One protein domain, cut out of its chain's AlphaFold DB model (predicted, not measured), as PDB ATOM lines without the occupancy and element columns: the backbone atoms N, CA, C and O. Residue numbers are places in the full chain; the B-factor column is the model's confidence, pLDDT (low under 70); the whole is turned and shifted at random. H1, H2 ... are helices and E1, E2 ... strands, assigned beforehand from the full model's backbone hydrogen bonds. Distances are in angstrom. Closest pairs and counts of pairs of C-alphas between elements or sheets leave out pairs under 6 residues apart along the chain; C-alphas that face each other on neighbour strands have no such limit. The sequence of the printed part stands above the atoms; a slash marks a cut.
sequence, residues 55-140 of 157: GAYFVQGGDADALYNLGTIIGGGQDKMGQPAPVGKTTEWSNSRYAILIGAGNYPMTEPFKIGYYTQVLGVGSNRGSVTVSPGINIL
ATOM      1  N   GLY A  55     -20.830  30.351 -38.801       95.00
ATOM      2  CA  GLY A  55     -19.531  29.758 -39.107       95.00
ATOM      3  C   GLY A  55     -18.410  30.266 -38.202       95.00
ATOM      4  O   GLY A  55     -18.653  30.741 -37.092       95.00
ATOM      5  N   ALA A  56     -17.169  30.120 -38.668       95.81
ATOM      6  CA  ALA A  56     -15.980  30.485 -37.912       95.81
ATOM      7  C   ALA A  56     -15.485  31.878 -38.304       95.81
ATOM      8  O   ALA A  56     -15.176  32.118 -39.468       95.81
ATOM      9  N   TYR A  57     -15.376  32.772 -37.330       95.62
ATOM     10  CA  TYR A  57     -14.808  34.102 -37.478       95.62
ATOM     11  C   TYR A  57     -13.409  34.143 -36.879       95.62
ATOM     12  O   TYR A  57     -13.189  33.617 -35.788       95.62
ATOM     13  N   PHE A  58     -12.474  34.785 -37.572       95.69
ATOM     14  CA  PHE A  58     -11.123  35.009 -37.067       95.69
ATOM     15  C   PHE A  58     -10.899  36.489 -36.783       95.69
ATOM     16  O   PHE A  58     -10.935  37.316 -37.691       95.69
ATOM     17  N   VAL A  59     -10.660  36.817 -35.516       95.12
ATOM     18  CA  VAL A  59     -10.309  38.166 -35.077       95.12
ATOM     19  C   VAL A  59      -8.791  38.276 -35.039       95.12
ATOM     20  O   VAL A  59      -8.121  37.510 -34.342       95.12
ATOM     21  N   GLN A  60      -8.243  39.235 -35.782       92.25
ATOM     22  CA  GLN A  60      -6.806  39.475 -35.810       92.25
ATOM     23  C   GLN A  60      -6.287  39.932 -34.435       92.25
ATOM     24  O   GLN A  60      -7.021  40.504 -33.626       92.25
ATOM     25  N   GLY A  61      -5.011  39.641 -34.165       92.88
ATOM     26  CA  GLY A  61      -4.310  39.988 -32.929       92.88
ATOM     27  C   GLY A  61      -4.491  41.447 -32.508       92.88
ATOM     28  O   GLY A  61      -4.123  42.344 -33.261       92.88
ATOM     29  N   GLY A  62      -5.016  41.676 -31.302       90.25
ATOM     30  CA  GLY A  62      -5.136  43.006 -30.687       90.25
ATOM     31  C   GLY A  62      -6.350  43.846 -31.103       90.25
ATOM     32  O   GLY A  62      -6.521  44.945 -30.580       90.25
ATOM     33  N   ASP A  63      -7.211  43.350 -31.993       95.06
ATOM     34  CA  ASP A  63      -8.417  44.065 -32.428       95.06
ATOM     35  C   ASP A  63      -9.581  43.881 -31.430       95.06
ATOM     36  O   ASP A  63     -10.482  43.052 -31.609       95.06
ATOM     37  N   ALA A  64      -9.510  44.615 -30.315       93.50
ATOM     38  CA  ALA A  64     -10.515  44.595 -29.248       93.50
ATOM     39  C   ALA A  64     -11.895  45.063 -29.725       93.50
ATOM     40  O   ALA A  64     -12.902  44.465 -29.344       93.50
ATOM     41  N   ASP A  65     -11.941  46.067 -30.598       92.31
ATOM     42  CA  ASP A  65     -13.192  46.612 -31.118       92.31
ATOM     43  C   ASP A  65     -13.897  45.606 -32.028       92.31
ATOM     44  O   ASP A  65     -15.103  45.383 -31.886       92.31
ATOM     45  N   ALA A  66     -13.172  44.937 -32.933       93.75
ATOM     46  CA  ALA A  66     -13.763  43.887 -33.757       93.75
ATOM     47  C   ALA A  66     -14.252  42.708 -32.910       93.75
ATOM     48  O   ALA A  66     -15.341  42.192 -33.174       93.75
ATOM     49  N   LEU A  67     -13.494  42.306 -31.881       93.06
ATOM     50  CA  LEU A  67     -13.927  41.260 -30.953       93.06
ATOM     51  C   LEU A  67     -15.225  41.663 -30.242       93.06
ATOM     52  O   LEU A  67     -16.205  40.921 -30.292       93.06
ATOM     53  N   TYR A  68     -15.262  42.849 -29.635       90.56
ATOM     54  CA  TYR A  68     -16.422  43.351 -28.897       90.56
ATOM     55  C   TYR A  68     -17.663  43.490 -29.787       90.56
ATOM     56  O   TYR A  68     -18.751  43.017 -29.438       90.56
ATOM     57  N   ASN A  69     -17.507  44.078 -30.975       89.31
ATOM     58  CA  ASN A  69     -18.601  44.262 -31.927       89.31
ATOM     59  C   ASN A  69     -19.151  42.923 -32.425       89.31
ATOM     60  O   ASN A  69     -20.369  42.735 -32.477       89.31
ATOM     61  N   LEU A  70     -18.274  41.963 -32.730       90.94
ATOM     62  CA  LEU A  70     -18.676  40.621 -33.145       90.94
ATOM     63  C   LEU A  70     -19.472  39.908 -32.041       90.94
ATOM     64  O   LEU A  70     -20.536  39.348 -32.314       90.94
ATOM     65  N   GLY A  71     -19.008  39.989 -30.791       87.69
ATOM     66  CA  GLY A  71     -19.736  39.474 -29.626       87.69
ATOM     67  C   GLY A  71     -21.098  40.138 -29.447       87.69
ATOM     68  O   GLY A  71     -22.092  39.450 -29.226       87.69
ATOM     69  N   THR A  72     -21.166  41.457 -29.635       84.31
ATOM     70  CA  THR A  72     -22.418  42.230 -29.570       84.31
ATOM     71  C   THR A  72     -23.438  41.754 -30.596       84.31
ATOM     72  O   THR A  72     -24.621  41.609 -30.290       84.31
ATOM     73  N   ILE A  73     -23.003  41.487 -31.825       86.81
ATOM     74  CA  ILE A  73     -23.909  41.047 -32.889       86.81
ATOM     75  C   ILE A  73     -24.349  39.591 -32.659       86.81
ATOM     76  O   ILE A  73     -25.534  39.270 -32.783       86.81
ATOM     77  N   ILE A  74     -23.418  38.697 -32.315       87.75
ATOM     78  CA  ILE A  74     -23.696  37.258 -32.169       87.75
ATOM     79  C   ILE A  74     -24.469  36.954 -30.882       87.75
ATOM     80  O   ILE A  74     -25.485  36.254 -30.921       87.75
ATOM     81  N   GLY A  75     -23.980  37.457 -29.749       79.50
ATOM     82  CA  GLY A  75     -24.510  37.193 -28.411       79.50
ATOM     83  C   GLY A  75     -25.590  38.175 -27.958       79.50
ATOM     84  O   GLY A  75     -26.314  37.878 -27.012       79.50
ATOM     85  N   GLY A  76     -25.741  39.308 -28.648       77.12
ATOM     86  CA  GLY A  76     -26.662  40.376 -28.274       77.12
ATOM     87  C   GLY A  76     -25.978  41.489 -27.487       77.12
ATOM     88  O   GLY A  76     -24.763  41.470 -27.265       77.12
ATOM     89  N   GLY A  77     -26.772  42.488 -27.097       68.94
ATOM     90  CA  GLY A  77     -26.283  43.697 -26.436       68.94
ATOM     91  C   GLY A  77     -25.346  43.402 -25.265       68.94
ATOM     92  O   GLY A  77     -25.646  42.610 -24.371       68.94
ATOM     93  N   GLN A  78     -24.197  44.071 -25.275       67.12
ATOM     94  CA  GLN A  78     -23.152  43.888 -24.274       67.12
ATOM     95  C   GLN A  78     -23.411  44.713 -23.003       67.12
ATOM     96  O   GLN A  78     -22.782  44.484 -21.971       67.12
ATOM     97  N   ASP A  79     -24.427  45.577 -23.013       56.50
ATOM     98  CA  ASP A  79     -24.642  46.576 -21.972       56.50
ATOM     99  C   ASP A  79     -25.548  46.070 -20.838       56.50
ATOM    100  O   ASP A  79     -26.652  45.581 -21.058       56.50
ATOM    101  N   LYS A  80     -25.005  46.196 -19.620       49.31
ATOM    102  CA  LYS A  80     -25.606  46.277 -18.271       49.31
ATOM    103  C   LYS A  80     -26.786  45.357 -17.921       49.31
ATOM    104  O   LYS A  80     -27.874  45.434 -18.482       49.31
ATOM    105  N   MET A  81     -26.593  44.578 -16.848       44.03
ATOM    106  CA  MET A  81     -27.690  43.946 -16.104       44.03
ATOM    107  C   MET A  81     -28.802  44.979 -15.850       44.03
ATOM    108  O   MET A  81     -28.579  45.943 -15.120       44.03
ATOM    109  N   GLY A  82     -29.973  44.803 -16.470       44.28
ATOM    110  CA  GLY A  82     -31.162  45.628 -16.209       44.28
ATOM    111  C   GLY A  82     -31.736  46.432 -17.382       44.28
ATOM    112  O   GLY A  82     -32.772  47.062 -17.191       44.28
ATOM    113  N   GLN A  83     -31.143  46.406 -18.580       45.38
ATOM    114  CA  GLN A  83     -31.784  46.924 -19.802       45.38
ATOM    115  C   GLN A  83     -32.039  45.779 -20.792       45.38
ATOM    116  O   GLN A  83     -31.254  44.828 -20.822       45.38
ATOM    117  N   PRO A  84     -33.126  45.809 -21.589       53.41
ATOM    118  CA  PRO A  84     -33.347  44.813 -22.628       53.41
ATOM    119  C   PRO A  84     -32.264  44.963 -23.702       53.41
ATOM    120  O   PRO A  84     -32.360  45.793 -24.602       53.41
ATOM    121  N   ALA A  85     -31.205  44.167 -23.578       58.28
ATOM    122  CA  ALA A  85     -30.178  44.047 -24.594       58.28
ATOM    123  C   ALA A  85     -30.823  43.569 -25.912       58.28
ATOM    124  O   ALA A  85     -31.642  42.643 -25.876       58.28
ATOM    125  N   PRO A  86     -30.489  44.165 -27.074       63.28
ATOM    126  CA  PRO A  86     -30.939  43.644 -28.359       63.28
ATOM    127  C   PRO A  86     -30.568  42.163 -28.484       63.28
ATOM    128  O   PRO A  86     -29.452  41.764 -28.142       63.28
ATOM    129  N   VAL A  87     -31.522  41.351 -28.946       70.44
ATOM    130  CA  VAL A  87     -31.350  39.902 -29.102       70.44
ATOM    131  C   VAL A  87     -30.293  39.648 -30.176       70.44
ATOM    132  O   VAL A  87     -30.419  40.134 -31.300       70.44
ATOM    133  N   GLY A  88     -29.245  38.900 -29.827       78.25
ATOM    134  CA  GLY A  88     -28.196  38.511 -30.768       78.25
ATOM    135  C   GLY A  88     -28.666  37.505 -31.818       78.25
ATOM    136  O   GLY A  88     -29.824  37.088 -31.863       78.25
ATOM    137  N   LYS A  89     -27.740  37.047 -32.664       84.19
ATOM    138  CA  LYS A  89     -28.000  35.973 -33.645       84.19
ATOM    139  C   LYS A  89     -28.163  34.587 -33.024       84.19
ATOM    140  O   LYS A  89     -28.577  33.653 -33.718       84.19
ATOM    141  N   THR A  90     -27.815  34.452 -31.749       82.62
ATOM    142  CA  THR A  90     -27.886  33.204 -31.002       82.62
ATOM    143  C   THR A  90     -28.932  33.289 -29.897       82.62
ATOM    144  O   THR A  90     -28.857  34.104 -28.984       82.62
ATOM    145  N   THR A  91     -29.936  32.424 -29.989       79.56
ATOM    146  CA  THR A  91     -30.958  32.187 -28.959       79.56
ATOM    147  C   THR A  91     -31.014  30.695 -28.651       79.56
ATOM    148  O   THR A  91     -30.486  29.894 -29.426       79.56
ATOM    149  N   GLU A  92     -31.692  30.309 -27.568       80.44
ATOM    150  CA  GLU A  92     -31.891  28.901 -27.181       80.44
ATOM    151  C   GLU A  92     -32.434  28.044 -28.338       80.44
ATOM    152  O   GLU A  92     -32.025  26.902 -28.527       80.44
ATOM    153  N   TRP A  93     -33.279  28.638 -29.183       81.19
ATOM    154  CA  TRP A  93     -33.945  27.970 -30.304       81.19
ATOM    155  C   TRP A  93     -33.331  28.299 -31.669       81.19
ATOM    156  O   TRP A  93     -33.864  27.904 -32.703       81.19
ATOM    157  N   SER A  94     -32.228  29.048 -31.702       83.12
ATOM    158  CA  SER A  94     -31.575  29.409 -32.961       83.12
ATOM    159  C   SER A  94     -30.845  28.214 -33.583       83.12
ATOM    160  O   SER A  94     -30.213  27.408 -32.897       83.12
ATOM    161  N   ASN A  95     -30.864  28.143 -34.915       88.50
ATOM    162  CA  ASN A  95     -30.023  27.220 -35.688       88.50
ATOM    163  C   ASN A  95     -28.632  27.800 -35.984       88.50
ATOM    164  O   ASN A  95     -27.788  27.121 -36.563       88.50
ATOM    165  N   SER A  96     -28.385  29.047 -35.581       90.12
ATOM    166  CA  SER A  96     -27.119  29.723 -35.812       90.12
ATOM    167  C   SER A  96     -26.009  29.102 -34.965       90.12
ATOM    168  O   SER A  96     -26.218  28.797 -33.787       90.12
ATOM    169  N   ARG A  97     -24.829  28.897 -35.552       93.38
ATOM    170  CA  ARG A  97     -23.653  28.319 -34.882       93.38
ATOM    171  C   ARG A  97     -22.436  29.172 -35.187       93.38
ATOM    172  O   ARG A  97     -22.171  29.455 -36.355       93.38
ATOM    173  N   TYR A  98     -21.699  29.554 -34.152       94.31
ATOM    174  CA  TYR A  98     -20.547  30.436 -34.303       94.31
ATOM    175  C   TYR A  98     -19.317  29.868 -33.607       94.31
ATOM    176  O   TYR A  98     -19.403  29.291 -32.523       94.31
ATOM    177  N   ALA A  99     -18.162  30.070 -34.225       95.25
ATOM    178  CA  ALA A  99     -16.865  29.909 -33.587       95.25
ATOM    179  C   ALA A  99     -16.088  31.219 -33.736       95.25
ATOM    180  O   ALA A  99     -16.066  31.794 -34.819       95.25
ATOM    181  N   ILE A 100     -15.463  31.694 -32.665       94.69
ATOM    182  CA  ILE A 100     -14.655  32.913 -32.653       94.69
ATOM    183  C   ILE A 100     -13.226  32.505 -32.314       94.69
ATOM    184  O   ILE A 100     -12.931  32.071 -31.200       94.69
ATOM    185  N   LEU A 101     -12.349  32.614 -33.305       95.00
ATOM    186  CA  LEU A 101     -10.922  32.367 -33.183       95.00
ATOM    187  C   LEU A 101     -10.225  33.704 -32.932       95.00
ATOM    188  O   LEU A 101     -10.323  34.616 -33.750       95.00
ATOM    189  N   ILE A 102      -9.531  33.825 -31.804       95.19
ATOM    190  CA  ILE A 102      -8.882  35.066 -31.375       95.19
ATOM    191  C   ILE A 102      -7.378  34.927 -31.591       95.19
ATOM    192  O   ILE A 102      -6.739  34.100 -30.940       95.19
ATOM    193  N   GLY A 103      -6.824  35.709 -32.516       94.50
ATOM    194  CA  GLY A 103      -5.390  35.753 -32.788       94.50
ATOM    195  C   GLY A 103      -4.556  36.147 -31.568       94.50
ATOM    196  O   GLY A 103      -5.043  36.767 -30.627       94.50
ATOM    197  N   ALA A 104      -3.267  35.804 -31.589       94.88
ATOM    198  CA  ALA A 104      -2.331  36.227 -30.551       94.88
ATOM    199  C   ALA A 104      -2.314  37.762 -30.398       94.88
ATOM    200  O   ALA A 104      -2.134  38.485 -31.376       94.88
ATOM    201  N   GLY A 105      -2.495  38.257 -29.175       95.25
ATOM    202  CA  GLY A 105      -2.565  39.679 -28.858       95.25
ATOM    203  C   GLY A 105      -3.235  39.966 -27.514       95.25
ATOM    204  O   GLY A 105      -3.764  39.074 -26.846       95.25
ATOM    205  N   ASN A 106      -3.222  41.244 -27.139       95.75
ATOM    206  CA  ASN A 106      -3.924  41.759 -25.966       95.75
ATOM    207  C   ASN A 106      -5.172  42.522 -26.410       95.75
ATOM    208  O   ASN A 106      -5.080  43.406 -27.256       95.75
ATOM    209  N   TYR A 107      -6.311  42.211 -25.800       95.56
ATOM    210  CA  TYR A 107      -7.626  42.755 -26.128       95.56
ATOM    211  C   TYR A 107      -8.203  43.457 -24.892       95.56
ATOM    212  O   TYR A 107      -8.952  42.837 -24.128       95.56
ATOM    213  N   PRO A 108      -7.800  44.711 -24.623       94.06
ATOM    214  CA  PRO A 108      -8.367  45.497 -23.541       94.06
ATOM    215  C   PRO A 108      -9.742  46.034 -23.950       94.06
ATOM    216  O   PRO A 108      -9.873  46.753 -24.935       94.06
ATOM    217  N   MET A 109     -10.761  45.698 -23.173       87.94
ATOM    218  CA  MET A 109     -12.125  46.200 -23.310       87.94
ATOM    219  C   MET A 109     -12.557  46.844 -21.993       87.94
ATOM    220  O   MET A 109     -12.004  46.561 -20.929       87.94
ATOM    221  N   THR A 110     -13.543  47.734 -22.058       85.50
ATOM    222  CA  THR A 110     -14.119  48.384 -20.871       85.50
ATOM    223  C   THR A 110     -14.999  47.433 -20.064       85.50
ATOM    224  O   THR A 110     -15.042  47.525 -18.841       85.50
ATOM    225  N   GLU A 111     -15.663  46.497 -20.741       80.81
ATOM    226  CA  GLU A 111     -16.580  45.513 -20.169       80.81
ATOM    227  C   GLU A 111     -16.210  44.095 -20.643       80.81
ATOM    228  O   GLU A 111     -15.558  43.942 -21.681       80.81
ATOM    229  N   PRO A 112     -16.607  43.035 -19.911       80.31
ATOM    230  CA  PRO A 112     -16.368  41.664 -20.346       80.31
ATOM    231  C   PRO A 112     -17.037  41.366 -21.687       80.31
ATOM    232  O   PRO A 112     -18.203  41.697 -21.899       80.31
ATOM    233  N   PHE A 113     -16.326  40.645 -22.546       83.00
ATOM    234  CA  PHE A 113     -16.854  40.136 -23.805       83.00
ATOM    235  C   PHE A 113     -17.888  39.037 -23.537       83.00
ATOM    236  O   PHE A 113     -17.554  37.993 -22.975       83.00
ATOM    237  N   LYS A 114     -19.151  39.254 -23.910       79.44
ATOM    238  CA  LYS A 114     -20.241  38.302 -23.666       79.44
ATOM    239  C   LYS A 114     -20.477  37.391 -24.858       79.44
ATOM    240  O   LYS A 114     -20.557  37.855 -25.996       79.44
ATOM    241  N   ILE A 115     -20.692  36.111 -24.568       82.06
ATOM    242  CA  ILE A 115     -21.090  35.106 -25.557       82.06
ATOM    243  C   ILE A 115     -22.505  34.593 -25.301       82.06
ATOM    244  O   ILE A 115     -22.899  34.388 -24.154       82.06
ATOM    245  N   GLY A 116     -23.244  34.387 -26.392       79.56
ATOM    246  CA  GLY A 116     -24.581  33.797 -26.377       79.56
ATOM    247  C   GLY A 116     -24.566  32.288 -26.623       79.56
ATOM    248  O   GLY A 116     -23.513  31.641 -26.652       79.56
ATOM    249  N   TYR A 117     -25.758  31.723 -26.826       83.56
ATOM    250  CA  TYR A 117     -25.940  30.302 -27.127       83.56
ATOM    251  C   TYR A 117     -25.099  29.853 -28.329       83.56
ATOM    252  O   TYR A 117     -24.799  30.620 -29.238       83.56
ATOM    253  N   TYR A 118     -24.735  28.572 -28.355       90.69
ATOM    254  CA  TYR A 118     -24.111  27.925 -29.515       90.69
ATOM    255  C   TYR A 118     -22.892  28.653 -30.124       90.69
ATOM    256  O   TYR A 118     -22.633  28.551 -31.328       90.69
ATOM    257  N   THR A 119     -22.147  29.370 -29.283       91.38
ATOM    258  CA  THR A 119     -20.929  30.093 -29.649       91.38
ATOM    259  C   THR A 119     -19.733  29.450 -28.961       91.38
ATOM    260  O   THR A 119     -19.730  29.269 -27.745       91.38
ATOM    261  N   GLN A 120     -18.709  29.099 -29.733       92.69
ATOM    262  CA  GLN A 120     -17.418  28.651 -29.210       92.69
ATOM    263  C   GLN A 120     -16.390  29.767 -29.344       92.69
ATOM    264  O   GLN A 120     -16.386  30.487 -30.338       92.69
ATOM    265  N   VAL A 121     -15.495  29.890 -28.368       92.56
ATOM    266  CA  VAL A 121     -14.395  30.857 -28.408       92.56
ATOM    267  C   VAL A 121     -13.089  30.134 -28.148       92.56
ATOM    268  O   VAL A 121     -13.001  29.331 -27.218       92.56
ATOM    269  N   LEU A 122     -12.079  30.421 -28.962       92.94
ATOM    270  CA  LEU A 122     -10.756  29.830 -28.834       92.94
ATOM    271  C   LEU A 122      -9.677  30.874 -29.124       92.94
ATOM    272  O   LEU A 122      -9.655  31.470 -30.197       92.94
ATOM    273  N   GLY A 123      -8.749  31.055 -28.186       92.75
ATOM    274  CA  GLY A 123      -7.501  31.766 -28.452       92.75
ATOM    275  C   GLY A 123      -6.565  30.896 -29.289       92.75
ATOM    276  O   GLY A 123      -6.279  29.760 -28.910       92.75
ATOM    277  N   VAL A 124      -6.094  31.422 -30.417       91.00
ATOM    278  CA  VAL A 124      -5.169  30.746 -31.331       91.00
ATOM    279  C   VAL A 124      -3.794  31.400 -31.237       91.00
ATOM    280  O   VAL A 124      -3.529  32.475 -31.776       91.00
ATOM    281  N   GLY A 125      -2.909  30.745 -30.495       85.25
ATOM    282  CA  GLY A 125      -1.560  31.212 -30.217       85.25
ATOM    283  C   GLY A 125      -0.664  30.057 -29.789       85.25
ATOM    284  O   GLY A 125      -1.139  28.987 -29.403       85.25
ATOM    285  N   SER A 126       0.648  30.270 -29.852       84.50
ATOM    286  CA  SER A 126       1.640  29.225 -29.579       84.50
ATOM    287  C   SER A 126       1.692  28.805 -28.102       84.50
ATOM    288  O   SER A 126       2.258  27.765 -27.765       84.50
ATOM    289  N   ASN A 127       1.094  29.588 -27.199       88.44
ATOM    290  CA  ASN A 127       0.982  29.274 -25.777       88.44
ATOM    291  C   ASN A 127      -0.233  29.972 -25.130       88.44
ATOM    292  O   ASN A 127      -0.837  30.873 -25.707       88.44
ATOM    293  N   ARG A 128      -0.567  29.585 -23.888       83.12
ATOM    294  CA  ARG A 128      -1.718  30.135 -23.142       83.12
ATOM    295  C   ARG A 128      -1.660  31.652 -22.923       83.12
ATOM    296  O   ARG A 128      -2.709  32.268 -22.818       83.12
ATOM    297  N   GLY A 129      -0.465  32.238 -22.840       88.88
ATOM    298  CA  GLY A 129      -0.276  33.681 -22.639       88.88
ATOM    299  C   GLY A 129      -0.289  34.499 -23.930       88.88
ATOM    300  O   GLY A 129      -0.166  35.716 -23.878       88.88
ATOM    301  N   SER A 130      -0.422  33.850 -25.090       92.69
ATOM    302  CA  SER A 130      -0.400  34.535 -26.385       92.69
ATOM    303  C   SER A 130      -1.671  35.335 -26.647       92.69
ATOM    304  O   SER A 130      -1.646  36.229 -27.480       92.69
ATOM    305  N   VAL A 131      -2.774  35.017 -25.965       95.44
ATOM    306  CA  VAL A 131      -4.066  35.692 -26.116       95.44
ATOM    307  C   VAL A 131      -4.535  36.135 -24.741       95.44
ATOM    308  O   VAL A 131      -4.834  35.298 -23.889       95.44
ATOM    309  N   THR A 132      -4.630  37.444 -24.539       95.38
ATOM    310  CA  THR A 132      -5.149  38.020 -23.296       95.38
ATOM    311  C   THR A 132      -6.377  38.851 -23.606       95.38
ATOM    312  O   THR A 132      -6.291  39.850 -24.313       95.38
ATOM    313  N   VAL A 133      -7.519  38.460 -23.049       93.88
ATOM    314  CA  VAL A 133      -8.778  39.205 -23.148       93.88
ATOM    315  C   VAL A 133      -9.080  39.785 -21.774       93.88
ATOM    316  O   VAL A 133      -9.231  39.030 -20.817       93.88
ATOM    317  N   SER A 134      -9.144  41.111 -21.665       93.88
ATOM    318  CA  SER A 134      -9.370  41.819 -20.398       93.88
ATOM    319  C   SER A 134     -10.594  42.728 -20.528       93.88
ATOM    320  O   SER A 134     -10.672  43.438 -21.524       93.88
ATOM    321  N   PRO A 135     -11.538  42.740 -19.566       89.00
ATOM    322  CA  PRO A 135     -11.490  42.072 -18.258       89.00
ATOM    323  C   PRO A 135     -11.785  40.563 -18.306       89.00
ATOM    324  O   PRO A 135     -11.637  39.879 -17.298       89.00
ATOM    325  N   GLY A 136     -12.193  40.033 -19.459       88.81
ATOM    326  CA  GLY A 136     -12.408  38.605 -19.658       88.81
ATOM    327  C   GLY A 136     -13.578  38.311 -20.584       88.81
ATOM    328  O   GLY A 136     -14.093  39.196 -21.269       88.81
ATOM    329  N   ILE A 137     -13.990  37.045 -20.579       86.62
ATOM    330  CA  ILE A 137     -15.121  36.524 -21.346       86.62
ATOM    331  C   ILE A 137     -16.209  36.093 -20.365       86.62
ATOM    332  O   ILE A 137     -15.922  35.381 -19.404       86.62
ATOM    333  N   ASN A 138     -17.452  36.499 -20.611       80.81
ATOM    334  CA  ASN A 138     -18.601  36.157 -19.786       80.81
ATOM    335  C   ASN A 138     -19.633  35.349 -20.586       80.81
ATOM    336  O   ASN A 138     -20.025  35.722 -21.691       80.81
ATOM    337  N   ILE A 139     -20.098  34.243 -20.015       73.25
ATOM    338  CA  ILE A 139     -21.124  33.387 -20.611       73.25
ATOM    339  C   ILE A 139     -22.451  33.787 -19.982       73.25
ATOM    340  O   ILE A 139     -22.875  33.221 -18.975       73.25
ATOM    341  N   LEU A 140     -23.093  34.814 -20.536       65.00
ATOM    342  CA  LEU A 140     -24.402  35.238 -20.056       65.00
ATOM    343  C   LEU A 140     -25.481  34.553 -20.868       65.00
ATOM    344  O   LEU A 140     -25.881  35.003 -21.936       65.00
TER     345      LEU A 140
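Overview. This is residues 55 to 140 of the 157 residues of an uncharacterized protein of Piscirickettsia litoralis (UniProt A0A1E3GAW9). The chain is wound in stacked, roughly triangular turns: E1 and H1 make two sides of the first turn, E2, E3 and E4 make the second, and E5, E6 and E7 make the third. Three small parallel sheets form the sides, E1 E2 E5, E3 E6 and E4 E7; H1 covers one face of the first sheet, and a long loop of residues 76 to 97 lies at one end. The printed part has 86 residues, with one named helix and seven named strands in the order E1 H1 E2 E3 E4 E5 E6 E7, and is mixed, helices and strands. It is compact, with a radius of gyration of the C-alphas of 12.5 A and spans of 36 by 27 by 17 A.

Along the chain. Find C-alpha 55 at (-19.531, 29.758, -39.107); from there E1 runs to residue 59, 13.1 A. Next comes H1, residues 64 to 75, 15.9 A long, beginning at (-10.515, 44.595, -29.248). After the loop find E2, residues 98 to 103, 16.1 A; E3, residues 105 to 108, 9.8 A; and E4, residues 113 to 115, 6.8 A. The last turn holds E5, residues 119 to 124, 15.9 A; E6, residues 131 to 134, 9.9 A; and E7, residues 137 to 139, 6.8 A, ending at C-alpha 139 at (-21.124, 33.387, -20.611).

Arrangement. Begin with the largest sheet, in order E1 E2 E5, parallel, with E1 and E5 as edge strands. Between E1 and E2 look at N 57 and O 99, 2.8 A, and between E2 and E5 at N 100 and O 120, 2.8 A, both within hydrogen-bond range. H1 is on this sheet, at a height over the sheet of 9.7 A, over E1 and E2; it runs along the strands, at 9 degrees to E2 on the local plane. The strand-helix-strand unit E1, H1, E2, two parallel neighbour strands with a helix between, has a right-handed crossover. In H1 every O i to N i+4 pair is within hydrogen-bond range. The closest C-alphas of H1 and E4 are those of Gly 75 and Ile 115, 4.9 A. E3 and E6 are parallel neighbours, with N 107 and O 132 at 2.8 A. E6 runs on into E7 across a break of 2 residues, at 72 degrees. E7 is the parallel neighbour of E4, with N 138 and O 113 at 2.8 A. E1 and E7 are apart.

Size, cuts and confidence. The two C-alphas farthest apart are those of Gln 83 and Ser 126, 39.1 A. The printed part has no cut. The link from H1 to E2, 22 residues, is long. Mean pLDDT of the printed part is 84.6; residues 77 to 86 and residue 140 are under 70.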